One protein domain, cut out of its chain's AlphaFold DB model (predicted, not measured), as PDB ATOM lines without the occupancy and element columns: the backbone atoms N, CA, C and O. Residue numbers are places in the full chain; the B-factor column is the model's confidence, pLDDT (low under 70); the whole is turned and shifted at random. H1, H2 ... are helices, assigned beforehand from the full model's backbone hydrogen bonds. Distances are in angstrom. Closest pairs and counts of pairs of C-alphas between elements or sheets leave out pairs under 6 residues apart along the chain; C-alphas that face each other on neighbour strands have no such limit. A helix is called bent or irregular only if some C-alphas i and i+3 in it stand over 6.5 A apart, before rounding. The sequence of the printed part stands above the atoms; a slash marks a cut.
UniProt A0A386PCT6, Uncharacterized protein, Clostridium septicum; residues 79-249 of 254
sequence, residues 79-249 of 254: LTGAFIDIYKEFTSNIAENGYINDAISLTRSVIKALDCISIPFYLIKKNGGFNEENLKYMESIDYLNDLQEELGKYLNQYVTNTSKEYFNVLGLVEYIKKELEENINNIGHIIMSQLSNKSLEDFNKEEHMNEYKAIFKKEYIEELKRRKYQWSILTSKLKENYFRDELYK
ATOM      1  N   LEU A  79      67.964  45.257  42.807       88.62
ATOM      2  CA  LEU A  79      67.157  44.706  43.893       88.62
ATOM      3  C   LEU A  79      65.727  45.267  43.848       88.62
ATOM      4  O   LEU A  79      64.767  44.517  44.026       88.62
ATOM      5  N   THR A  80      65.588  46.562  43.557       92.06
ATOM      6  CA  THR A  80      64.298  47.231  43.338       92.06
ATOM      7  C   THR A  80      63.549  46.625  42.159       92.06
ATOM      8  O   THR A  80      62.377  46.281  42.297       92.06
ATOM      9  N   GLY A  81      64.220  46.448  41.018       92.38
ATOM     10  CA  GLY A  81      63.648  45.848  39.815       92.38
ATOM     11  C   GLY A  81      63.153  44.430  40.078       92.38
ATOM     12  O   GLY A  81      61.975  44.144  39.876       92.38
ATOM     13  N   ALA A  82      64.012  43.579  40.652       92.69
ATOM     14  CA  ALA A  82      63.644  42.210  41.007       92.69
ATOM     15  C   ALA A  82      62.459  42.159  41.986       92.69
ATOM     16  O   ALA A  82      61.562  41.328  41.837       92.69
ATOM     17  N   PHE A  83      62.427  43.055  42.978       94.94
ATOM     18  CA  PHE A  83      61.297  43.166  43.896       94.94
ATOM     19  C   PHE A  83      60.005  43.570  43.183       94.94
ATOM     20  O   PHE A  83      58.975  42.944  43.423       94.94
ATOM     21  N   ILE A  84      60.040  44.591  42.321       96.44
ATOM     22  CA  ILE A  84      58.857  45.058  41.589       96.44
ATOM     23  C   ILE A  84      58.307  43.956  40.683       96.44
ATOM     24  O   ILE A  84      57.092  43.763  40.656       96.44
ATOM     25  N   ASP A  85      59.169  43.204  40.005       95.88
ATOM     26  CA  ASP A  85      58.749  42.092  39.151       95.88
ATOM     27  C   ASP A  85      58.073  40.983  39.967       95.88
ATOM     28  O   ASP A  85      56.954  40.575  39.650       95.88
ATOM     29  N   ILE A  86      58.688  40.568  41.082       96.56
ATOM     30  CA  ILE A  86      58.100  39.609  42.031       96.56
ATOM     31  C   ILE A  86      56.760  40.116  42.576       96.56
ATOM     32  O   ILE A  86      55.801  39.355  42.713       96.56
ATOM     33  N   TYR A  87      56.684  41.402  42.915       97.94
ATOM     34  CA  TYR A  87      55.488  41.996  43.490       97.94
ATOM     35  C   TYR A  87      54.337  42.046  42.484       97.94
ATOM     36  O   TYR A  87      53.198  41.712  42.833       97.94
ATOM     37  N   LYS A  88      54.634  42.402  41.230       97.69
ATOM     38  CA  LYS A  88      53.682  42.355  40.119       97.69
ATOM     39  C   LYS A  88      53.196  40.934  39.883       97.69
ATOM     40  O   LYS A  88      51.993  40.717  39.912       97.69
ATOM     41  N   GLU A  89      54.099  39.961  39.765       97.56
ATOM     42  CA  GLU A  89      53.728  38.547  39.609       97.56
ATOM     43  C   GLU A  89      52.786  38.089  40.732       97.56
ATOM     44  O   GLU A  89      51.727  37.506  40.484       97.56
ATOM     45  N   PHE A  90      53.140  38.400  41.979       98.19
ATOM     46  CA  PHE A  90      52.356  38.018  43.145       98.19
ATOM     47  C   PHE A  90      50.938  38.607  43.125       98.19
ATOM     48  O   PHE A  90      49.958  37.896  43.347       98.19
ATOM     49  N   THR A  91      50.815  39.904  42.849       98.12
ATOM     50  CA  THR A  91      49.526  40.612  42.869       98.12
ATOM     51  C   THR A  91      48.675  40.338  41.630       98.12
ATOM     52  O   THR A  91      47.459  40.195  41.767       98.12
ATOM     53  N   SER A  92      49.282  40.150  40.455       96.69
ATOM     54  CA  SER A  92      48.597  39.648  39.259       96.69
ATOM     55  C   SER A  92      48.002  38.268  39.512       96.69
ATOM     56  O   SER A  92      46.829  38.048  39.227       96.69
ATOM     57  N   ASN A  93      48.747  37.365  40.153       96.56
ATOM     58  CA  ASN A  93      48.227  36.045  40.482       96.56
ATOM     59  C   ASN A  93      47.044  36.093  41.471       96.56
ATOM     60  O   ASN A  93      46.107  35.306  41.352       96.56
ATOM     61  N   ILE A  94      47.047  37.015  42.439       95.88
ATOM     62  CA  ILE A  94      45.887  37.245  43.318       95.88
ATOM     63  C   ILE A  94      44.673  37.705  42.493       95.88
ATOM     64  O   ILE A  94      43.572  37.175  42.661       95.88
ATOM     65  N   ALA A  95      44.873  38.662  41.585       94.81
ATOM     66  CA  ALA A  95      43.816  39.198  40.732       94.81
ATOM     67  C   ALA A  95      43.229  38.139  39.780       94.81
ATOM     68  O   ALA A  95      42.009  38.012  39.695       94.81
ATOM     69  N   GLU A  96      44.077  37.339  39.130       94.38
ATOM     70  CA  GLU A  96      43.685  36.248  38.224       94.38
ATOM     71  C   GLU A  96      42.847  35.168  38.919       94.38
ATOM     72  O   GLU A  96      41.960  34.581  38.303       94.38
ATOM     73  N   ASN A  97      43.066  34.946  40.218       92.00
ATOM     74  CA  ASN A  97      42.243  34.048  41.033       92.00
ATOM     75  C   ASN A  97      40.903  34.674  41.478       92.00
ATOM     76  O   ASN A  97      40.183  34.080  42.277       92.00
ATOM     77  N   GLY A  98      40.546  35.853  40.961       89.62
ATOM     78  CA  GLY A  98      39.270  36.524  41.221       89.62
ATOM     79  C   GLY A  98      39.280  37.475  42.419       89.62
ATOM     80  O   GLY A  98      38.214  37.882  42.874       89.62
ATOM     81  N   TYR A  99      40.459  37.844  42.931       91.88
ATOM     82  CA  TYR A  99      40.608  38.659  44.143       91.88
ATOM     83  C   TYR A  99      41.281  40.012  43.876       91.88
ATOM     84  O   TYR A  99      42.151  40.447  44.629       91.88
ATOM     85  N   ILE A 100      40.879  40.701  42.804       93.88
ATOM     86  CA  ILE A 100      41.455  41.998  42.408       93.88
ATOM     87  C   ILE A 100      41.432  43.035  43.545       93.88
ATOM     88  O   ILE A 100      42.433  43.710  43.783       93.88
ATOM     89  N   ASN A 101      40.345  43.093  44.318       91.75
ATOM     90  CA  ASN A 101      40.211  44.019  45.444       91.75
ATOM     91  C   ASN A 101      41.226  43.735  46.562       91.75
ATOM     92  O   ASN A 101      41.750  44.676  47.162       91.75
ATOM     93  N   ASP A 102      41.592  42.470  46.789       92.50
ATOM     94  CA  ASP A 102      42.637  42.103  47.750       92.50
ATOM     95  C   ASP A 102      44.019  42.559  47.256       92.50
ATOM     96  O   ASP A 102      44.817  43.072  48.041       92.50
ATOM     97  N   ALA A 103      44.295  42.422  45.953       96.50
ATOM     98  CA  ALA A 103      45.544  42.881  45.343       96.50
ATOM     99  C   ALA A 103      45.684  44.414  45.402       96.50
ATOM    100  O   ALA A 103      46.738  44.932  45.787       96.50
ATOM    101  N   ILE A 104      44.610  45.148  45.087       96.75
ATOM    102  CA  ILE A 104      44.555  46.614  45.194       96.75
ATOM    103  C   ILE A 104      44.727  47.047  46.652       96.75
ATOM    104  O   ILE A 104      45.523  47.942  46.940       96.75
ATOM    105  N   SER A 105      44.010  46.410  47.580       94.56
ATOM    106  CA  SER A 105      44.098  46.707  49.012       94.56
ATOM    107  C   SER A 105      45.521  46.511  49.536       94.56
ATOM    108  O   SER A 105      46.088  47.429  50.134       94.56
ATOM    109  N   LEU A 106      46.152  45.378  49.208       96.62
ATOM    110  CA  LEU A 106      47.540  45.105  49.576       96.62
ATOM    111  C   LEU A 106      48.503  46.153  48.999       96.62
ATOM    112  O   LEU A 106      49.386  46.629  49.708       96.62
ATOM    113  N   THR A 107      48.319  46.554  47.740       97.69
ATOM    114  CA  THR A 107      49.163  47.582  47.104       97.69
ATOM    115  C   THR A 107      49.014  48.939  47.781       97.69
ATOM    116  O   THR A 107      50.006  49.624  48.035       97.69
ATOM    117  N   ARG A 108      47.797  49.312  48.182       96.31
ATOM    118  CA  ARG A 108      47.554  50.536  48.960       96.31
ATOM    119  C   ARG A 108      48.181  50.464  50.353       96.31
ATOM    120  O   ARG A 108      48.733  51.469  50.798       96.31
ATOM    121  N   SER A 109      48.133  49.308  51.019       95.56
ATOM    122  CA  SER A 109      48.839  49.068  52.288       95.56
ATOM    123  C   SER A 109      50.351  49.249  52.131       95.56
ATOM    124  O   SER A 109      50.963  49.989  52.897       95.56
ATOM    125  N   VAL A 110      50.949  48.662  51.089       96.88
ATOM    126  CA  VAL A 110      52.383  48.801  50.772       96.88
ATOM    127  C   VAL A 110      52.770  50.261  50.529       96.88
ATOM    128  O   VAL A 110      53.707  50.763  51.146       96.88
ATOM    129  N   ILE A 111      52.014  50.974  49.696       96.00
ATOM    130  CA  ILE A 111      52.221  52.406  49.432       96.00
ATOM    131  C   ILE A 111      52.106  53.229  50.723       96.00
ATOM    132  O   ILE A 111      52.910  54.127  50.975       96.00
ATOM    133  N   LYS A 112      51.129  52.913  51.579       94.25
ATOM    134  CA  LYS A 112      50.953  53.569  52.878       94.25
ATOM    135  C   LYS A 112      52.127  53.305  53.824       94.25
ATOM    136  O   LYS A 112      52.513  54.219  54.545       94.25
ATOM    137  N   ALA A 113      52.695  52.100  53.829       93.31
ATOM    138  CA  ALA A 113      53.858  51.768  54.654       93.31
ATOM    139  C   ALA A 113      55.105  52.591  54.280       93.31
ATOM    140  O   ALA A 113      55.957  52.832  55.130       93.31
ATOM    141  N   LEU A 114      55.171  53.075  53.038       92.06
ATOM    142  CA  LEU A 114      56.193  54.002  52.543       92.06
ATOM    143  C   LEU A 114      55.825  55.485  52.748       92.06
ATOM    144  O   LEU A 114      56.440  56.360  52.146       92.06
ATOM    145  N   ASP A 115      54.793  55.776  53.547       89.31
ATOM    146  CA  ASP A 115      54.239  57.121  53.782       89.31
ATOM    147  C   ASP A 115      53.743  57.835  52.505       89.31
ATOM    148  O   ASP A 115      53.566  59.051  52.454       89.31
ATOM    149  N   CYS A 116      53.440  57.073  51.451       91.06
ATOM    150  CA  CYS A 116      53.015  57.597  50.151       91.06
ATOM    151  C   CYS A 116      51.487  57.660  50.010       91.06
ATOM    152  O   CYS A 116      50.916  57.383  48.953       91.06
ATOM    153  N   ILE A 117      50.793  58.035  51.088       89.88
ATOM    154  CA  ILE A 117      49.323  57.978  51.182       89.88
ATOM    155  C   ILE A 117      48.592  58.832  50.140       89.88
ATOM    156  O   ILE A 117      47.407  58.614  49.905       89.88
ATOM    157  N   SER A 118      49.271  59.805  49.529       90.75
ATOM    158  CA  SER A 118      48.721  60.689  48.501       90.75
ATOM    159  C   SER A 118      48.555  60.009  47.138       90.75
ATOM    160  O   SER A 118      47.672  60.422  46.387       90.75
ATOM    161  N   ILE A 119      49.336  58.964  46.830       93.19
ATOM    162  CA  ILE A 119      49.359  58.309  45.509       93.19
ATOM    163  C   ILE A 119      47.964  57.819  45.074       93.19
ATOM    164  O   ILE A 119      47.522  58.207  43.990       93.19
ATOM    165  N   PRO A 120      47.198  57.068  45.896       91.94
ATOM    166  CA  PRO A 120      45.846  56.647  45.524       91.94
ATOM    167  C   PRO A 120      44.926  57.822  45.161       91.94
ATOM    168  O   PRO A 120      44.200  57.774  44.171       91.94
ATOM    169  N   PHE A 121      44.974  58.914  45.931       90.19
ATOM    170  CA  PHE A 121      44.143  60.096  45.684       90.19
ATOM    171  C   PHE A 121      44.573  60.853  44.427       90.19
ATOM    172  O   PHE A 121      43.722  61.349  43.686       90.19
ATOM    173  N   TYR A 122      45.882  60.933  44.186       92.44
ATOM    174  CA  TYR A 122      46.449  61.523  42.981       92.44
ATOM    175  C   TYR A 122      45.956  60.793  41.728       92.44
ATOM    176  O   TYR A 122      45.452  61.448  40.817       92.44
ATOM    177  N   LEU A 123      46.012  59.459  41.710       93.81
ATOM    178  CA  LEU A 123      45.562  58.647  40.575       93.81
ATOM    179  C   LEU A 123      44.066  58.829  40.292       93.81
ATOM    180  O   LEU A 123      43.674  59.072  39.151       93.81
ATOM    181  N   ILE A 124      43.228  58.817  41.333       90.50
ATOM    182  CA  ILE A 124      41.785  59.070  41.187       90.50
ATOM    183  C   ILE A 124      41.540  60.470  40.613       90.50
ATOM    184  O   ILE A 124      40.725  60.654  39.707       90.50
ATOM    185  N   LYS A 125      42.255  61.485  41.115       89.81
ATOM    186  CA  LYS A 125      42.113  62.860  40.629       89.81
ATOM    187  C   LYS A 125      42.571  63.002  39.176       89.81
ATOM    188  O   LYS A 125      41.887  63.680  38.409       89.81
ATOM    189  N   LYS A 126      43.685  62.364  38.810       89.62
ATOM    190  CA  LYS A 126      44.242  62.332  37.450       89.62
ATOM    191  C   LYS A 126      43.249  61.734  36.451       89.62
ATOM    192  O   LYS A 126      43.124  62.267  35.355       89.62
ATOM    193  N   ASN A 127      42.480  60.728  36.865       86.50
ATOM    194  CA  ASN A 127      41.462  60.085  36.030       86.50
ATOM    195  C   ASN A 127      40.078  60.755  36.079       86.50
ATOM    196  O   ASN A 127      39.095  60.178  35.640       86.50
ATOM    197  N   GLY A 128      39.965  61.998  36.557       83.69
ATOM    198  CA  GLY A 128      38.712  62.768  36.495       83.69
ATOM    199  C   GLY A 128      37.949  62.881  37.820       83.69
ATOM    200  O   GLY A 128      36.864  63.458  37.855       83.69
ATOM    201  N   GLY A 129      38.526  62.413  38.931       86.38
ATOM    202  CA  GLY A 129      37.994  62.605  40.284       86.38
ATOM    203  C   GLY A 129      36.995  61.534  40.728       86.38
ATOM    204  O   GLY A 129      36.939  60.450  40.170       86.38
ATOM    205  N   PHE A 130      36.212  61.810  41.770       82.44
ATOM    206  CA  PHE A 130      35.259  60.841  42.322       82.44
ATOM    207  C   PHE A 130      33.916  60.924  41.581       82.44
ATOM    208  O   PHE A 130      33.062  61.736  41.930       82.44
ATOM    209  N   ASN A 131      33.754  60.104  40.542       85.81
ATOM    210  CA  ASN A 131      32.511  59.914  39.788       85.81
ATOM    211  C   ASN A 131      32.230  58.405  39.603       85.81
ATOM    212  O   ASN A 131      33.087  57.583  39.921       85.81
ATOM    213  N   GLU A 132      31.043  58.028  39.117       81.31
ATOM    214  CA  GLU A 132      30.645  56.612  38.987       81.31
ATOM    215  C   GLU A 132      31.569  55.784  38.081       81.31
ATOM    216  O   GLU A 132      31.853  54.625  38.383       81.31
ATOM    217  N   GLU A 133      32.072  56.360  36.988       78.94
ATOM    218  CA  GLU A 133      33.020  55.682  36.093       78.94
ATOM    219  C   GLU A 133      34.365  55.441  36.790       78.94
ATOM    220  O   GLU A 133      34.951  54.365  36.678       78.94
ATOM    221  N   ASN A 134      34.803  56.392  37.611       83.88
ATOM    222  CA  ASN A 134      36.043  56.294  38.368       83.88
ATOM    223  C   ASN A 134      35.946  55.380  39.588       83.88
ATOM    224  O   ASN A 134      36.966  54.859  40.030       83.88
ATOM    225  N   LEU A 135      34.743  55.120  40.107       84.62
ATOM    226  CA  LEU A 135      34.549  54.052  41.088       84.62
ATOM    227  C   LEU A 135      34.847  52.682  40.466       84.62
ATOM    228  O   LEU A 135      35.547  51.886  41.081       84.62
ATOM    229  N   LYS A 136      34.427  52.443  39.214       88.12
ATOM    230  CA  LYS A 136      34.787  51.211  38.485       88.12
ATOM    231  C   LYS A 136      36.283  51.129  38.209       88.12
ATOM    232  O   LYS A 136      36.867  50.056  38.320       88.12
ATOM    233  N   TYR A 137      36.914  52.260  37.883       93.12
ATOM    234  CA  TYR A 137      38.368  52.324  37.747       93.12
ATOM    235  C   TYR A 137      39.069  51.855  39.029       93.12
ATOM    236  O   TYR A 137      39.960  51.017  38.954       93.12
ATOM    237  N   MET A 138      38.623  52.302  40.206       91.12
ATOM    238  CA  MET A 138      39.223  51.928  41.496       91.12
ATOM    239  C   MET A 138      39.141  50.431  41.845       91.12
ATOM    240  O   MET A 138      39.826  49.999  42.771       91.12
ATOM    241  N   GLU A 139      38.334  49.656  41.123       91.06
ATOM    242  CA  GLU A 139      38.162  48.204  41.278       91.06
ATOM    243  C   GLU A 139      38.762  47.423  40.089       91.06
ATOM    244  O   GLU A 139      38.590  46.209  39.964       91.06
ATOM    245  N   SER A 140      39.460  48.115  39.185       93.94
ATOM    246  CA  SER A 140      39.964  47.557  37.930       93.94
ATOM    247  C   SER A 140      41.427  47.114  38.001       93.94
ATOM    248  O   SER A 140      42.209  47.565  38.843       93.94
ATOM    249  N   ILE A 141      41.818  46.270  37.042       96.31
ATOM    250  CA  ILE A 141      43.221  45.900  36.829       96.31
ATOM    251  C   ILE A 141      44.087  47.108  36.450       96.31
ATOM    252  O   ILE A 141      45.242  47.178  36.856       96.31
ATOM    253  N   ASP A 142      43.521  48.088  35.740       95.69
ATOM    254  CA  ASP A 142      44.243  49.294  35.330       95.69
ATOM    255  C   ASP A 142      44.668  50.110  36.551       95.69
ATOM    256  O   ASP A 142      45.810  50.552  36.636       95.69
ATOM    257  N   TYR A 143      43.800  50.223  37.559       96.44
ATOM    258  CA  TYR A 143      44.161  50.901  38.802       96.44
ATOM    259  C   TYR A 143      45.217  50.147  39.612       96.44
ATOM    260  O   TYR A 143      46.088  50.777  40.212       96.44
ATOM    261  N   LEU A 144      45.183  48.809  39.617       97.56
ATOM    262  CA  LEU A 144      46.263  48.018  40.214       97.56
ATOM    263  C   LEU A 144      47.604  48.304  39.516       97.56
ATOM    264  O   LEU A 144      48.601  48.541  40.199       97.56
ATOM    265  N   ASN A 145      47.613  48.329  38.182       97.31
ATOM    266  CA  ASN A 145      48.810  48.606  37.387       97.31
ATOM    267  C   ASN A 145      49.358  50.016  37.655       97.31
ATOM    268  O   ASN A 145      50.553  50.161  37.912       97.31
ATOM    269  N   ASP A 146      48.495  51.035  37.681       97.19
ATOM    270  CA  ASP A 146      48.880  52.417  37.989       97.19
ATOM    271  C   ASP A 146      49.489  52.534  39.399       97.19
ATOM    272  O   ASP A 146      50.510  53.197  39.595       97.19
ATOM    273  N   LEU A 147      48.909  51.858  40.399       97.62
ATOM    274  CA  LEU A 147      49.463  51.833  41.758       97.62
ATOM    275  C   LEU A 147      50.853  51.181  41.796       97.62
ATOM    276  O   LEU A 147      51.753  51.688  42.469       97.62
ATOM    277  N   GLN A 148      51.044  50.066  41.089       97.50
ATOM    278  CA  GLN A 148      52.337  49.383  41.002       97.50
ATOM    279  C   GLN A 148      53.380  50.214  40.247       97.50
ATOM    280  O   GLN A 148      54.561  50.177  40.597       97.50
ATOM    281  N   GLU A 149      52.969  50.956  39.218       96.81
ATOM    282  CA  GLU A 149      53.847  51.862  38.481       96.81
ATOM    283  C   GLU A 149      54.346  52.990  39.390       96.81
ATOM    284  O   GLU A 149      55.551  53.237  39.464       96.81
ATOM    285  N   GLU A 150      53.446  53.634  40.137       96.62
ATOM    286  CA  GLU A 150      53.812  54.688  41.086       96.62
ATOM    287  C   GLU A 150      54.668  54.157  42.249       96.62
ATOM    288  O   GLU A 150      55.631  54.812  42.656       96.62
ATOM    289  N   LEU A 151      54.403  52.936  42.733       95.94
ATOM    290  CA  LEU A 151      55.277  52.250  43.691       95.94
ATOM    291  C   LEU A 151      56.690  52.052  43.119       95.94
ATOM    292  O   LEU A 151      57.677  52.356  43.791       95.94
ATOM    293  N   GLY A 152      56.793  51.571  41.878       95.19
ATOM    294  CA  GLY A 152      58.070  51.387  41.190       95.19
ATOM    295  C   GLY A 152      58.837  52.698  41.029       95.19
ATOM    296  O   GLY A 152      60.019  52.759  41.365       95.19
ATOM    297  N   LYS A 153      58.163  53.771  40.597       94.50
ATOM    298  CA  LYS A 153      58.757  55.116  40.501       94.50
ATOM    299  C   LYS A 153      59.300  55.593  41.843       94.50
ATOM    300  O   LYS A 153      60.415  56.099  41.884       94.50
ATOM    301  N   TYR A 154      58.539  55.414  42.924       93.12
ATOM    302  CA  TYR A 154      58.969  55.820  44.259       93.12
ATOM    303  C   TYR A 154      60.217  55.059  44.718       93.12
ATOM    304  O   TYR A 154      61.180  55.674  45.171       93.12
ATOM    305  N   LEU A 155      60.240  53.730  44.575       93.06
ATOM    306  CA  LEU A 155      61.407  52.936  44.966       93.06
ATOM    307  C   LEU A 155      62.639  53.271  44.114       93.06
ATOM    308  O   LEU A 155      63.745  53.371  44.649       93.06
ATOM    309  N   ASN A 156      62.434  53.545  42.823       89.75
ATOM    310  CA  ASN A 156      63.498  53.922  41.896       89.75
ATOM    311  C   ASN A 156      64.206  55.238  42.254       89.75
ATOM    312  O   ASN A 156      65.336  55.448  41.824       89.75
ATOM    313  N   GLN A 157      63.610  56.107  43.078       86.31
ATOM    314  CA  GLN A 157      64.272  57.330  43.554       86.31
ATOM    315  C   GLN A 157      65.484  57.046  44.454       86.31
ATOM    316  O   GLN A 157      66.304  57.930  44.677       86.31
ATOM    317  N   TYR A 158      65.610  55.826  44.985       82.94
ATOM    318  CA  TYR A 158      66.613  55.490  45.997       82.94
ATOM    319  C   TYR A 158      67.648  54.461  45.539       82.94
ATOM    320  O   TYR A 158      68.437  53.994  46.357       82.94
ATOM    321  N   VAL A 159      67.680  54.129  44.247       83.31
ATOM    322  CA  VAL A 159      68.553  53.080  43.683       83.31
ATOM    323  C   VAL A 159      70.038  53.435  43.703       83.31
ATOM    324  O   VAL A 159      70.885  52.553  43.660       83.31
ATOM    325  N   THR A 160      70.363  54.723  43.808       77.62
ATOM    326  CA  THR A 160      71.736  55.222  43.979       77.62
ATOM    327  C   THR A 160      72.252  55.049  45.406       77.62
ATOM    328  O   THR A 160      73.440  55.213  45.670       77.62
ATOM    329  N   ASN A 161      71.372  54.714  46.354       81.12
ATOM    330  CA  ASN A 161      71.716  54.476  47.747       81.12
ATOM    331  C   ASN A 161      71.405  53.023  48.104       81.12
ATOM    332  O   ASN A 161      70.317  52.715  48.589       81.12
ATOM    333  N   THR A 162      72.384  52.138  47.914       77.94
ATOM    334  CA  THR A 162      72.249  50.688  48.134       77.94
ATOM    335  C   THR A 162      71.700  50.345  49.518       77.94
ATOM    336  O   THR A 162      70.859  49.460  49.652       77.94
ATOM    337  N   SER A 163      72.106  51.071  50.564       81.50
ATOM    338  CA  SER A 163      71.587  50.861  51.921       81.50
ATOM    339  C   SER A 163      70.094  51.177  52.024       81.50
ATOM    340  O   SER A 163      69.350  50.448  52.681       81.50
ATOM    341  N   LYS A 164      69.642  52.257  51.375       85.00
ATOM    342  CA  LYS A 164      68.231  52.660  51.358       85.00
ATOM    343  C   LYS A 164      67.398  51.750  50.460       85.00
ATOM    344  O   LYS A 164      66.311  51.351  50.869       85.00
ATOM    345  N   GLU A 165      67.922  51.376  49.296       87.56
ATOM    346  CA  GLU A 165      67.337  50.355  48.427       87.56
ATOM    347  C   GLU A 165      67.095  49.057  49.212       87.56
ATOM    348  O   GLU A 165      65.974  48.552  49.269       87.56
ATOM    349  N   TYR A 166      68.130  48.567  49.897       86.44
ATOM    350  CA  TYR A 166      68.077  47.347  50.696       86.44
ATOM    351  C   TYR A 166      67.058  47.433  51.833       86.44
ATOM    352  O   TYR A 166      66.240  46.528  52.011       86.44
ATOM    353  N   PHE A 167      67.086  48.533  52.589       89.06
ATOM    354  CA  PHE A 167      66.148  48.763  53.681       89.06
ATOM    355  C   PHE A 167      64.701  48.778  53.184       89.06
ATOM    356  O   PHE A 167      63.847  48.114  53.773       89.06
ATOM    357  N   ASN A 168      64.434  49.481  52.082       91.75
ATOM    358  CA  ASN A 168      63.103  49.557  51.496       91.75
ATOM    359  C   ASN A 168      62.637  48.182  51.012       91.75
ATOM    360  O   ASN A 168      61.573  47.727  51.421       91.75
ATOM    361  N   VAL A 169      63.431  47.488  50.191       92.38
ATOM    362  CA  VAL A 169      63.015  46.205  49.607       92.38
ATOM    363  C   VAL A 169      62.804  45.146  50.685       92.38
ATOM    364  O   VAL A 169      61.734  44.540  50.742       92.38
ATOM    365  N   LEU A 170      63.765  44.932  51.587       91.25
ATOM    366  CA  LEU A 170      63.596  43.916  52.629       91.25
ATOM    367  C   LEU A 170      62.537  44.299  53.662       91.25
ATOM    368  O   LEU A 170      61.797  43.428  54.130       91.25
ATOM    369  N   GLY A 171      62.435  45.588  53.988       94.00
ATOM    370  CA  GLY A 171      61.378  46.112  54.846       94.00
ATOM    371  C   GLY A 171      59.996  45.812  54.273       94.00
ATOM    372  O   GLY A 171      59.140  45.288  54.986       94.00
ATOM    373  N   LEU A 172      59.796  46.049  52.973       96.06
ATOM    374  CA  LEU A 172      58.553  45.726  52.274       96.06
ATOM    375  C   LEU A 172      58.291  44.223  52.204       96.06
ATOM    376  O   LEU A 172      57.153  43.795  52.395       96.06
ATOM    377  N   VAL A 173      59.327  43.411  51.986       95.69
ATOM    378  CA  VAL A 173      59.191  41.951  51.973       95.69
ATOM    379  C   VAL A 173      58.636  41.418  53.292       95.69
ATOM    380  O   VAL A 173      57.707  40.600  53.291       95.69
ATOM    381  N   GLU A 174      59.167  41.893  54.417       95.06
ATOM    382  CA  GLU A 174      58.672  41.508  55.740       95.06
ATOM    383  C   GLU A 174      57.330  42.165  56.081       95.06
ATOM    384  O   GLU A 174      56.482  41.522  56.699       95.06
ATOM    385  N   TYR A 175      57.094  43.406  55.649       96.38
ATOM    386  CA  TYR A 175      55.806  44.075  55.828       96.38
ATOM    387  C   TYR A 175      54.669  43.312  55.136       96.38
ATOM    388  O   TYR A 175      53.690  42.956  55.785       96.38
ATOM    389  N   ILE A 176      54.828  42.960  53.855       97.25
ATOM    390  CA  ILE A 176      53.822  42.198  53.096       97.25
ATOM    391  C   ILE A 176      53.582  40.832  53.742       97.25
ATOM    392  O   ILE A 176      52.439  40.397  53.870       97.25
ATOM    393  N   LYS A 177      54.640  40.159  54.209       95.38
ATOM    394  CA  LYS A 177      54.496  38.896  54.941       95.38
ATOM    395  C   LYS A 177      53.613  39.066  56.183       95.38
ATOM    396  O   LYS A 177      52.742  38.227  56.404       95.38
ATOM    397  N   LYS A 178      53.815  40.135  56.962       94.50
ATOM    398  CA  LYS A 178      52.986  40.445  58.135       94.50
ATOM    399  C   LYS A 178      51.545  40.774  57.755       94.50
ATOM    400  O   LYS A 178      50.649  40.202  58.358       94.50
ATOM    401  N   GLU A 179      51.310  41.593  56.731       93.75
ATOM    402  CA  GLU A 179      49.950  41.899  56.249       93.75
ATOM    403  C   GLU A 179      49.190  40.621  55.856       93.75
ATOM    404  O   GLU A 179      48.025  40.445  56.208       93.75
ATOM    405  N   LEU A 180      49.851  39.676  55.176       93.38
ATOM    406  CA  LEU A 180      49.245  38.387  54.826       93.38
ATOM    407  C   LEU A 180      48.910  37.542  56.069       93.38
ATOM    408  O   LEU A 180      47.880  36.867  56.096       93.38
ATOM    409  N   GLU A 181      49.756  37.572  57.102       90.56
ATOM    410  CA  GLU A 181      49.510  36.886  58.377       90.56
ATOM    411  C   GLU A 181      48.368  37.526  59.172       90.56
ATOM    412  O   GLU A 181      47.496  36.816  59.681       90.56
ATOM    413  N   GLU A 182      48.340  38.854  59.245       87.12
ATOM    414  CA  GLU A 182      47.279  39.616  59.897       87.12
ATOM    415  C   GLU A 182      45.937  39.405  59.201       87.12
ATOM    416  O   GLU A 182      44.945  39.162  59.882       87.12
ATOM    417  N   ASN A 183      45.896  39.384  57.866       81.75
ATOM    418  CA  ASN A 183      44.674  39.094  57.115       81.75
ATOM    419  C   ASN A 183      44.092  37.717  57.470       81.75
ATOM    420  O   ASN A 183      42.897  37.610  57.751       81.75
ATOM    421  N   ILE A 184      44.929  36.675  57.542       80.25
ATOM    422  CA  ILE A 184      44.500  35.328  57.957       80.25
ATOM    423  C   ILE A 184      43.917  35.350  59.380       80.25
ATOM    424  O   ILE A 184      42.849  34.780  59.622       80.25
ATOM    425  N   ASN A 185      44.589  36.021  60.318       81.06
ATOM    426  CA  ASN A 185      44.151  36.092  61.715       81.06
ATOM    427  C   ASN A 185      42.853  36.902  61.874       81.06
ATOM    428  O   ASN A 185      41.925  36.468  62.561       81.06
ATOM    429  N   ASN A 186      42.761  38.052  61.204       82.62
ATOM    430  CA  ASN A 186      41.600  38.939  61.230       82.62
ATOM    431  C   ASN A 186      40.353  38.236  60.704       82.62
ATOM    432  O   ASN A 186      39.281  38.370  61.288       82.62
ATOM    433  N   ILE A 187      40.486  37.427  59.656       78.44
ATOM    434  CA  ILE A 187      39.375  36.629  59.135       78.44
ATOM    435  C   ILE A 187      38.908  35.600  60.157       78.44
ATOM    436  O   ILE A 187      37.704  35.459  60.360       78.44
ATOM    437  N   GLY A 188      39.828  34.944  60.868       72.19
ATOM    438  CA  GLY A 188      39.472  34.084  61.997       72.19
ATOM    439  C   GLY A 188      38.623  34.821  63.042       72.19
ATOM    440  O   GLY A 188      37.586  34.312  63.469       72.19
ATOM    441  N   HIS A 189      39.001  36.051  63.397       78.50
ATOM    442  CA  HIS A 189      38.230  36.889  64.322       78.50
ATOM    443  C   HIS A 189      36.874  37.338  63.758       78.50
ATOM    444  O   HIS A 189      35.877  37.312  64.482       78.50
ATOM    445  N   ILE A 190      36.805  37.719  62.480       80.75
ATOM    446  CA  ILE A 190      35.550  38.095  61.811       80.75
ATOM    447  C   ILE A 190      34.594  36.902  61.801       80.75
ATOM    448  O   ILE A 190      33.454  37.040  62.236       80.75
ATOM    449  N   ILE A 191      35.066  35.720  61.400       77.75
ATOM    450  CA  ILE A 191      34.251  34.502  61.371       77.75
ATOM    451  C   ILE A 191      33.733  34.179  62.774       77.75
ATOM    452  O   ILE A 191      32.530  33.994  62.953       77.75
ATOM    453  N   MET A 192      34.611  34.178  63.780       76.12
ATOM    454  CA  MET A 192      34.222  33.898  65.165       76.12
ATOM    455  C   MET A 192      33.238  34.928  65.724       76.12
ATOM    456  O   MET A 192      32.295  34.552  66.411       76.12
ATOM    457  N   SER A 193      33.422  36.219  65.434       83.00
ATOM    458  CA  SER A 193      32.521  37.270  65.926       83.00
ATOM    459  C   SER A 193      31.144  37.206  65.261       83.00
ATOM    460  O   SER A 193      30.131  37.295  65.954       83.00
ATOM    461  N   GLN A 194      31.088  36.984  63.946       81.69
ATOM    462  CA  GLN A 194      29.837  36.957  63.186       81.69
ATOM    463  C   GLN A 194      29.051  35.663  63.387       81.69
ATOM    464  O   GLN A 194      27.828  35.713  63.488       81.69
ATOM    465  N   LEU A 195      29.725  34.515  63.501       79.00
ATOM    466  CA  LEU A 195      29.076  33.218  63.732       79.00
ATOM    467  C   LEU A 195      28.920  32.873  65.220       79.00
ATOM    468  O   LEU A 195      28.411  31.806  65.549       79.00
ATOM    469  N   SER A 196      29.318  33.771  66.128       79.38
ATOM    470  CA  SER A 196      29.256  33.551  67.583       79.38
ATOM    471  C   SER A 196      27.873  33.120  68.082       79.38
ATOM    472  O   SER A 196      27.782  32.291  68.983       79.38
ATOM    473  N   ASN A 197      26.806  33.659  67.481       79.62
ATOM    474  CA  ASN A 197      25.419  33.441  67.901       79.62
ATOM    475  C   ASN A 197      24.493  32.989  66.755       79.62
ATOM    476  O   ASN A 197      23.274  32.995  66.921       79.62
ATOM    477  N   LYS A 198      25.037  32.649  65.580       83.56
ATOM    478  CA  LYS A 198      24.250  32.266  64.397       83.56
ATOM    479  C   LYS A 198      24.994  31.271  63.516       83.56
ATOM    480  O   LYS A 198      26.221  31.279  63.454       83.56
ATOM    481  N   SER A 199      24.242  30.410  62.833       83.25
ATOM    482  CA  SER A 199      24.812  29.451  61.888       83.25
ATOM    483  C   SER A 199      25.312  30.154  60.617       83.25
ATOM    484  O   SER A 199      24.866  31.252  60.276       83.25
ATOM    485  N   LEU A 200      26.211  29.501  59.874       81.00
ATOM    486  CA  LEU A 200      26.657  29.993  58.565       81.00
ATOM    487  C   LEU A 200      25.486  30.111  57.570       81.00
ATOM    488  O   LEU A 200      25.467  31.011  56.733       81.00
ATOM    489  N   GLU A 201      24.495  29.222  57.669       80.88
ATOM    490  CA  GLU A 201      23.288  29.255  56.838       80.88
ATOM    491  C   GLU A 201      22.426  30.483  57.128       80.88
ATOM    492  O   GLU A 201      21.896  31.089  56.198       80.88
ATOM    493  N   ASP A 202      22.313  30.878  58.395       81.56
ATOM    494  CA  ASP A 202      21.559  32.068  58.786       81.56
ATOM    495  C   ASP A 202      22.298  33.348  58.401       81.56
ATOM    496  O   ASP A 202      21.683  34.256  57.851       81.56
ATOM    497  N   PHE A 203      23.625  33.381  58.560       82.75
ATOM    498  CA  PHE A 203      24.454  34.482  58.065       82.75
ATOM    499  C   PHE A 203      24.335  34.664  56.542       82.75
ATOM    500  O   PHE A 203      24.207  35.783  56.050       82.75
ATOM    501  N   ASN A 204      24.315  33.573  55.769       80.62
ATOM    502  CA  ASN A 204      24.209  33.653  54.309       80.62
ATOM    503  C   ASN A 204      22.867  34.225  53.819       80.62
ATOM    504  O   ASN A 204      22.823  34.778  52.713       80.62
ATOM    505  N   LYS A 205      21.801  34.134  54.628       84.19
ATOM    506  CA  LYS A 205      20.484  34.731  54.343       84.19
ATOM    507  C   LYS A 205      20.437  36.238  54.624       84.19
ATOM    508  O   LYS A 205      19.536  36.901  54.121       84.19
ATOM    509  N   GLU A 206      21.377  36.779  55.398       84.44
ATOM    510  CA  GLU A 206      21.447  38.214  55.698       84.44
ATOM    511  C   GLU A 206      21.873  39.026  54.465       84.44
ATOM    512  O   GLU A 206      22.588  38.537  53.582       84.44
ATOM    513  N   GLU A 207      21.439  40.283  54.391       84.25
ATOM    514  CA  GLU A 207      21.814  41.194  53.311       84.25
ATOM    515  C   GLU A 207      23.216  41.764  53.575       84.25
ATOM    516  O   GLU A 207      23.396  42.704  54.341       84.25
ATOM    517  N   HIS A 208      24.220  41.153  52.941       81.56
ATOM    518  CA  HIS A 208      25.618  41.589  52.973       81.56
ATOM    519  C   HIS A 208      26.182  41.641  51.558       81.56
ATOM    520  O   HIS A 208      25.754  40.874  50.691       81.56
ATOM    521  N   MET A 209      27.199  42.480  51.357       72.75
ATOM    522  CA  MET A 209      27.980  42.521  50.118       72.75
ATOM    523  C   MET A 209      28.571  41.134  49.814       72.75
ATOM    524  O   MET A 209      29.050  40.438  50.715       72.75
ATOM    525  N   ASN A 210      28.556  40.724  48.543       75.31
ATOM    526  CA  ASN A 210      29.010  39.389  48.126       75.31
ATOM    527  C   ASN A 210      30.467  39.105  48.517       75.31
ATOM    528  O   ASN A 210      30.799  37.978  48.878       75.31
ATOM    529  N   GLU A 211      31.319  40.127  48.492       68.94
ATOM    530  CA  GLU A 211      32.730  40.054  48.886       68.94
ATOM    531  C   GLU A 211      32.872  39.714  50.370       68.94
ATOM    532  O   GLU A 211      33.650  38.842  50.745       68.94
ATOM    533  N   TYR A 212      32.036  40.324  51.213       74.31
ATOM    534  CA  TYR A 212      32.011  40.040  52.643       74.31
ATOM    535  C   TYR A 212      31.551  38.606  52.926       74.31
ATOM    536  O   TYR A 212      32.126  37.920  53.767       74.31
ATOM    537  N   LYS A 213      30.568  38.100  52.170       76.81
ATOM    538  CA  LYS A 213      30.149  36.691  52.258       76.81
ATOM    539  C   LYS A 213      31.222  35.727  51.749       76.81
ATOM    540  O   LYS A 213      31.336  34.616  52.265       76.81
ATOM    541  N   ALA A 214      32.022  36.129  50.759       75.56
ATOM    542  CA  ALA A 214      33.095  35.299  50.212       75.56
ATOM    543  C   ALA A 214      34.172  34.960  51.257       75.56
ATOM    544  O   ALA A 214      34.758  33.882  51.176       75.56
ATOM    545  N   ILE A 215      34.353  35.803  52.281       78.81
ATOM    546  CA  ILE A 215      35.300  35.581  53.384       78.81
ATOM    547  C   ILE A 215      35.022  34.277  54.149       78.81
ATOM    548  O   ILE A 215      35.937  33.629  54.651       78.81
ATOM    549  N   PHE A 216      33.757  33.862  54.211       76.00
ATOM    550  CA  PHE A 216      33.311  32.695  54.975       76.00
ATOM    551  C   PHE A 216      33.432  31.379  54.193       76.00
ATOM    552  O   PHE A 216      33.062  30.316  54.698       76.00
ATOM    553  N   LYS A 217      33.937  31.430  52.957       78.25
ATOM    554  CA  LYS A 217      34.153  30.253  52.115       78.25
ATOM    555  C   LYS A 217      35.489  29.592  52.449       78.25
ATOM    556  O   LYS A 217      36.506  30.263  52.616       78.25
ATOM    557  N   LYS A 218      35.510  28.256  52.489       73.31
ATOM    558  CA  LYS A 218      36.738  27.476  52.729       73.31
ATOM    559  C   LYS A 218      37.799  27.778  51.666       73.31
ATOM    560  O   LYS A 218      38.982  27.853  51.982       73.31
ATOM    561  N   GLU A 219      37.356  27.997  50.434       83.56
ATOM    562  CA  GLU A 219      38.174  28.370  49.286       83.56
ATOM    563  C   GLU A 219      38.964  29.658  49.546       83.56
ATOM    564  O   GLU A 219      40.135  29.732  49.192       83.56
ATOM    565  N   TYR A 220      38.373  30.638  50.241       83.81
ATOM    566  CA  TYR A 220      39.057  31.888  50.565       83.81
ATOM    567  C   TYR A 220      40.165  31.701  51.609       83.81
ATOM    568  O   TYR A 220      41.251  32.258  51.481       83.81
ATOM    569  N   ILE A 221      39.932  30.864  52.624       83.25
ATOM    570  CA  ILE A 221      40.953  30.553  53.638       83.25
ATOM    571  C   ILE A 221      42.143  29.819  53.009       83.25
ATOM    572  O   ILE A 221      43.296  30.125  53.319       83.25
ATOM    573  N   GLU A 222      41.880  28.846  52.134       86.69
ATOM    574  CA  GLU A 222      42.942  28.140  51.412       86.69
ATOM    575  C   GLU A 222      43.705  29.077  50.473       86.69
ATOM    576  O   GLU A 222      44.935  29.032  50.427       86.69
ATOM    577  N   GLU A 223      43.005  30.000  49.816       90.81
ATOM    578  CA  GLU A 223      43.625  31.040  49.004       90.81
ATOM    579  C   GLU A 223      44.577  31.932  49.822       90.81
ATOM    580  O   GLU A 223      45.704  32.191  49.404       90.81
ATOM    581  N   LEU A 224      44.205  32.355  51.031       90.06
ATOM    582  CA  LEU A 224      45.089  33.175  51.872       90.06
ATOM    583  C   LEU A 224      46.354  32.432  52.312       90.06
ATOM    584  O   LEU A 224      47.451  33.000  52.307       90.06
ATOM    585  N   LYS A 225      46.229  31.143  52.654       90.06
ATOM    586  CA  LYS A 225      47.391  30.291  52.952       90.06
ATOM    587  C   LYS A 225      48.290  30.146  51.727       90.06
ATOM    588  O   LYS A 225      49.512  30.257  51.857       90.06
ATOM    589  N   ARG A 226      47.695  29.941  50.545       94.00
ATOM    590  CA  ARG A 226      48.408  29.864  49.265       94.00
ATOM    591  C   ARG A 226      49.199  31.142  49.006       94.00
ATOM    592  O   ARG A 226      50.389  31.048  48.723       94.00
ATOM    593  N   ARG A 227      48.593  32.320  49.191       94.62
ATOM    594  CA  ARG A 227      49.263  33.626  49.046       94.62
ATOM    595  C   ARG A 227      50.457  33.772  49.987       94.62
ATOM    596  O   ARG A 227      51.540  34.140  49.545       94.62
ATOM    597  N   LYS A 228      50.299  33.428  51.271       94.12
ATOM    598  CA  LYS A 228      51.405  33.452  52.247       94.12
ATOM    599  C   LYS A 228      52.570  32.556  51.811       94.12
ATOM    600  O   LYS A 228      53.737  32.953  51.895       94.12
ATOM    601  N   TYR A 229      52.257  31.345  51.356       94.44
ATOM    602  CA  TYR A 229      53.253  30.393  50.874       94.44
ATOM    603  C   TYR A 229      53.949  30.893  49.600       94.44
ATOM    604  O   TYR A 229      55.176  30.929  49.548       94.44
ATOM    605  N   GLN A 230      53.177  31.363  48.619       95.12
ATOM    606  CA  GLN A 230      53.688  31.915  47.367       95.12
ATOM    607  C   GLN A 230      54.607  33.114  47.615       95.12
ATOM    608  O   GLN A 230      55.716  33.134  47.089       95.12
ATOM    609  N   TRP A 231      54.208  34.062  48.470       96.62
ATOM    610  CA  TRP A 231      55.052  35.206  48.827       96.62
ATOM    611  C   TRP A 231      56.394  34.767  49.416       96.62
ATOM    612  O   TRP A 231      57.447  35.305  49.074       96.62
ATOM    613  N   SER A 232      56.371  33.742  50.270       93.69
ATOM    614  CA  SER A 232      57.585  33.193  50.878       93.69
ATOM    615  C   SER A 232      58.514  32.558  49.840       93.69
ATOM    616  O   SER A 232      59.727  32.730  49.936       93.69
ATOM    617  N   ILE A 233      57.964  31.864  48.836       93.38
ATOM    618  CA  ILE A 233      58.755  31.302  47.733       93.38
ATOM    619  C   ILE A 233      59.339  32.417  46.874       93.38
ATOM    620  O   ILE A 233      60.554  32.456  46.689       93.38
ATOM    621  N   LEU A 234      58.499  33.321  46.366       93.19
ATOM    622  CA  LEU A 234      58.919  34.354  45.419       93.19
ATOM    623  C   LEU A 234      60.012  35.251  46.009       93.19
ATOM    624  O   LEU A 234      60.977  35.591  45.334       93.19
ATOM    625  N   THR A 235      59.911  35.571  47.300       92.94
ATOM    626  CA  THR A 235      60.870  36.453  47.977       92.94
ATOM    627  C   THR A 235      62.075  35.740  48.581       92.94
ATOM    628  O   THR A 235      62.973  36.416  49.081       92.94
ATOM    629  N   SER A 236      62.133  34.404  48.549       88.50
ATOM    630  CA  SER A 236      63.231  33.631  49.154       88.50
ATOM    631  C   SER A 236      64.602  34.081  48.640       88.50
ATOM    632  O   SER A 236      65.476  34.423  49.435       88.50
ATOM    633  N   LYS A 237      64.738  34.217  47.317       82.62
ATOM    634  CA  LYS A 237      65.979  34.643  46.658       82.62
ATOM    635  C   LYS A 237      66.405  36.061  47.033       82.62
ATOM    636  O   LYS A 237      67.589  36.295  47.226       82.62
ATOM    637  N   LEU A 238      65.465  36.992  47.226       84.44
ATOM    638  CA  LEU A 238      65.788  38.371  47.629       84.44
ATOM    639  C   LEU A 238      66.470  38.439  49.008       84.44
ATOM    640  O   LEU A 238      67.174  39.401  49.308       84.44
ATOM    641  N   LYS A 239      66.264  37.423  49.855       74.75
ATOM    642  CA  LYS A 239      66.815  37.355  51.217       74.75
ATOM    643  C   LYS A 239      68.192  36.694  51.273       74.75
ATOM    644  O   LYS A 239      68.919  36.886  52.247       74.75
ATOM    645  N   GLU A 240      68.576  35.930  50.256       75.69
ATOM    646  CA  GLU A 240      69.835  35.187  50.247       75.69
ATOM    647  C   GLU A 240      71.026  36.106  49.954       75.69
ATOM    648  O   GLU A 240      71.054  36.779  48.927       75.69
ATOM    649  N   ASN A 241      72.040  36.108  50.834       65.44
ATOM    650  CA  ASN A 241      73.290  36.864  50.625       65.44
ATOM    651  C   ASN A 241      73.912  36.547  49.249       65.44
ATOM    652  O   ASN A 241      74.334  37.452  48.547       65.44
ATOM    653  N   TYR A 242      73.874  35.278  48.830       54.56
ATOM    654  CA  TYR A 242      74.440  34.820  47.559       54.56
ATOM    655  C   TYR A 242      73.773  35.443  46.323       54.56
ATOM    656  O   TYR A 242      74.461  35.826  45.384       54.56
ATOM    657  N   PHE A 243      72.440  35.564  46.315       62.12
ATOM    658  CA  PHE A 243      71.719  36.195  45.205       62.12
ATOM    659  C   PHE A 243      72.015  37.697  45.134       62.12
ATOM    660  O   PHE A 243      72.097  38.255  44.047       62.12
ATOM    661  N   ARG A 244      72.234  38.345  46.284       63.06
ATOM    662  CA  ARG A 244      72.684  39.742  46.339       63.06
ATOM    663  C   ARG A 244      74.084  39.884  45.761       63.06
ATOM    664  O   ARG A 244      74.268  40.697  44.865       63.06
ATOM    665  N   ASP A 245      75.020  39.050  46.204       64.38
ATOM    666  CA  ASP A 245      76.370  39.039  45.645       64.38
ATOM    667  C   ASP A 245      76.310  38.780  44.134       64.38
ATOM    668  O   ASP A 245      77.028  39.417  43.390       64.38
ATOM    669  N   GLU A 246      75.410  37.919  43.638       62.09
ATOM    670  CA  GLU A 246      75.205  37.710  42.197       62.09
ATOM    671  C   GLU A 246      74.601  38.887  41.439       62.09
ATOM    672  O   GLU A 246      75.079  39.187  40.346       62.09
ATOM    673  N   LEU A 247      73.587  39.560  41.986       64.12
ATOM    674  CA  LEU A 247      73.042  40.775  41.377       64.12
ATOM    675  C   LEU A 247      74.130  41.842  41.239       64.12
ATOM    676  O   LEU A 247      74.152  42.571  40.255       64.12
ATOM    677  N   TYR A 248      75.056  41.890  42.193       64.88
ATOM    678  CA  TYR A 248      76.114  42.886  42.236       64.88
ATOM    679  C   TYR A 248      77.500  42.337  41.819       64.88
ATOM    680  O   TYR A 248      78.491  43.047  41.916       64.88
ATOM    681  N   LYS A 249      77.599  41.107  41.288       58.38
ATOM    682  CA  LYS A 249      78.882  40.439  40.952       58.38
ATOM    683  C   LYS A 249      79.614  41.090  39.779       58.38
ATOM    684  O   LYS A 249      80.825  40.927  39.651       58.38
TER     685      LYS A 249
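This is residues 79 to 249 of the 254 residues of an uncharacterized protein of Clostridium septicum (UniProt A0A386PCT6). Five helices, H1, H2, H5, H6 and H9, make a bundle, a group of packed helices that are mostly aligned, with H2 crossing H6 steeply. The long helices H6 and H9 run side by side in opposite ways, and past residue 194 of H6 the backbone goes on through the short helices H7 and H8 before H9 returns along H6; residues 205 to 210 stick out there. H3 packs on H5 at the side of the bundle, with H4 near H3, and the short H10 lies past the far end of H9. The printed part has 171 residues with ten named helices, H1 to H10 in order, and no named strand: an all-helix domain. It is only just compact, close to loose, with a radius of gyration of the C-alphas of 18.2 A and spans of 60 by 40 by 25 A.

H1, residues 79 to 96, begins at C-alpha 79 (67.157, 44.706, 43.893) and is 25.6 A long. H2 is residues 100 to 113, 20.0 A, H3 is 118 to 126 and H4 is 132 to 137. H5, residues 141 to 156, is 22.4 A long. H6, residues 162 to 194, is the longest helix, 47.1 A, ending at C-alpha 194 (29.837, 36.957, 63.186). H7 is residues 200 to 205 and H8 is 210 to 214. H9, residues 218 to 239, is 31.7 A long and irregular: C-alphas 234 and 237 are 7.2 A apart. H10, residues 241 to 247, ends at C-alpha 247 (73.042, 40.775, 41.377).

H1 is the hub, touching four helices. It forms a helical hairpin with H2, at a shallow tilt of 31 degrees; their closest C-alphas, Thr 91 and Ala 103, are 5.2 A apart. H1 touches H5, closest at C-alphas Ile 84 and Gly 152, 6.4 A, and H9, closest at C-alphas Ile 86 and Leu 234, 6.3 A, running opposite ways to both. With residues 79 to 83 alone it touches H6, closest at C-alphas Thr 80 and Val 169, 6.5 A. H6, with residues 170 to 184 alone, touches H9 at a shallow tilt of 14 degrees, opposite ways; the closest C-alphas, Leu 180 and Lys 228, are 6.0 A apart. H2 touches H5, closest at C-alphas Ile 104 and Leu 144, 5.4 A. H3 touches H5 at a steep tilt of 50 degrees, closest at C-alphas Pro 120 and Leu 147, 7.1 A. H4, H7, H8 and H10 touch no helix. Each O i to N i+4 pair is within hydrogen-bond range in H1 to H8 and H10; in H9, 15 of 18 are.

The C-alphas farthest apart, Asp 202 and Lys 249, are 60.6 A apart. The printed part has no cut, and the nine links are tight. The mean pLDDT of the printed part is 87.4; residue 211 and residues 241 to 249 are under 70.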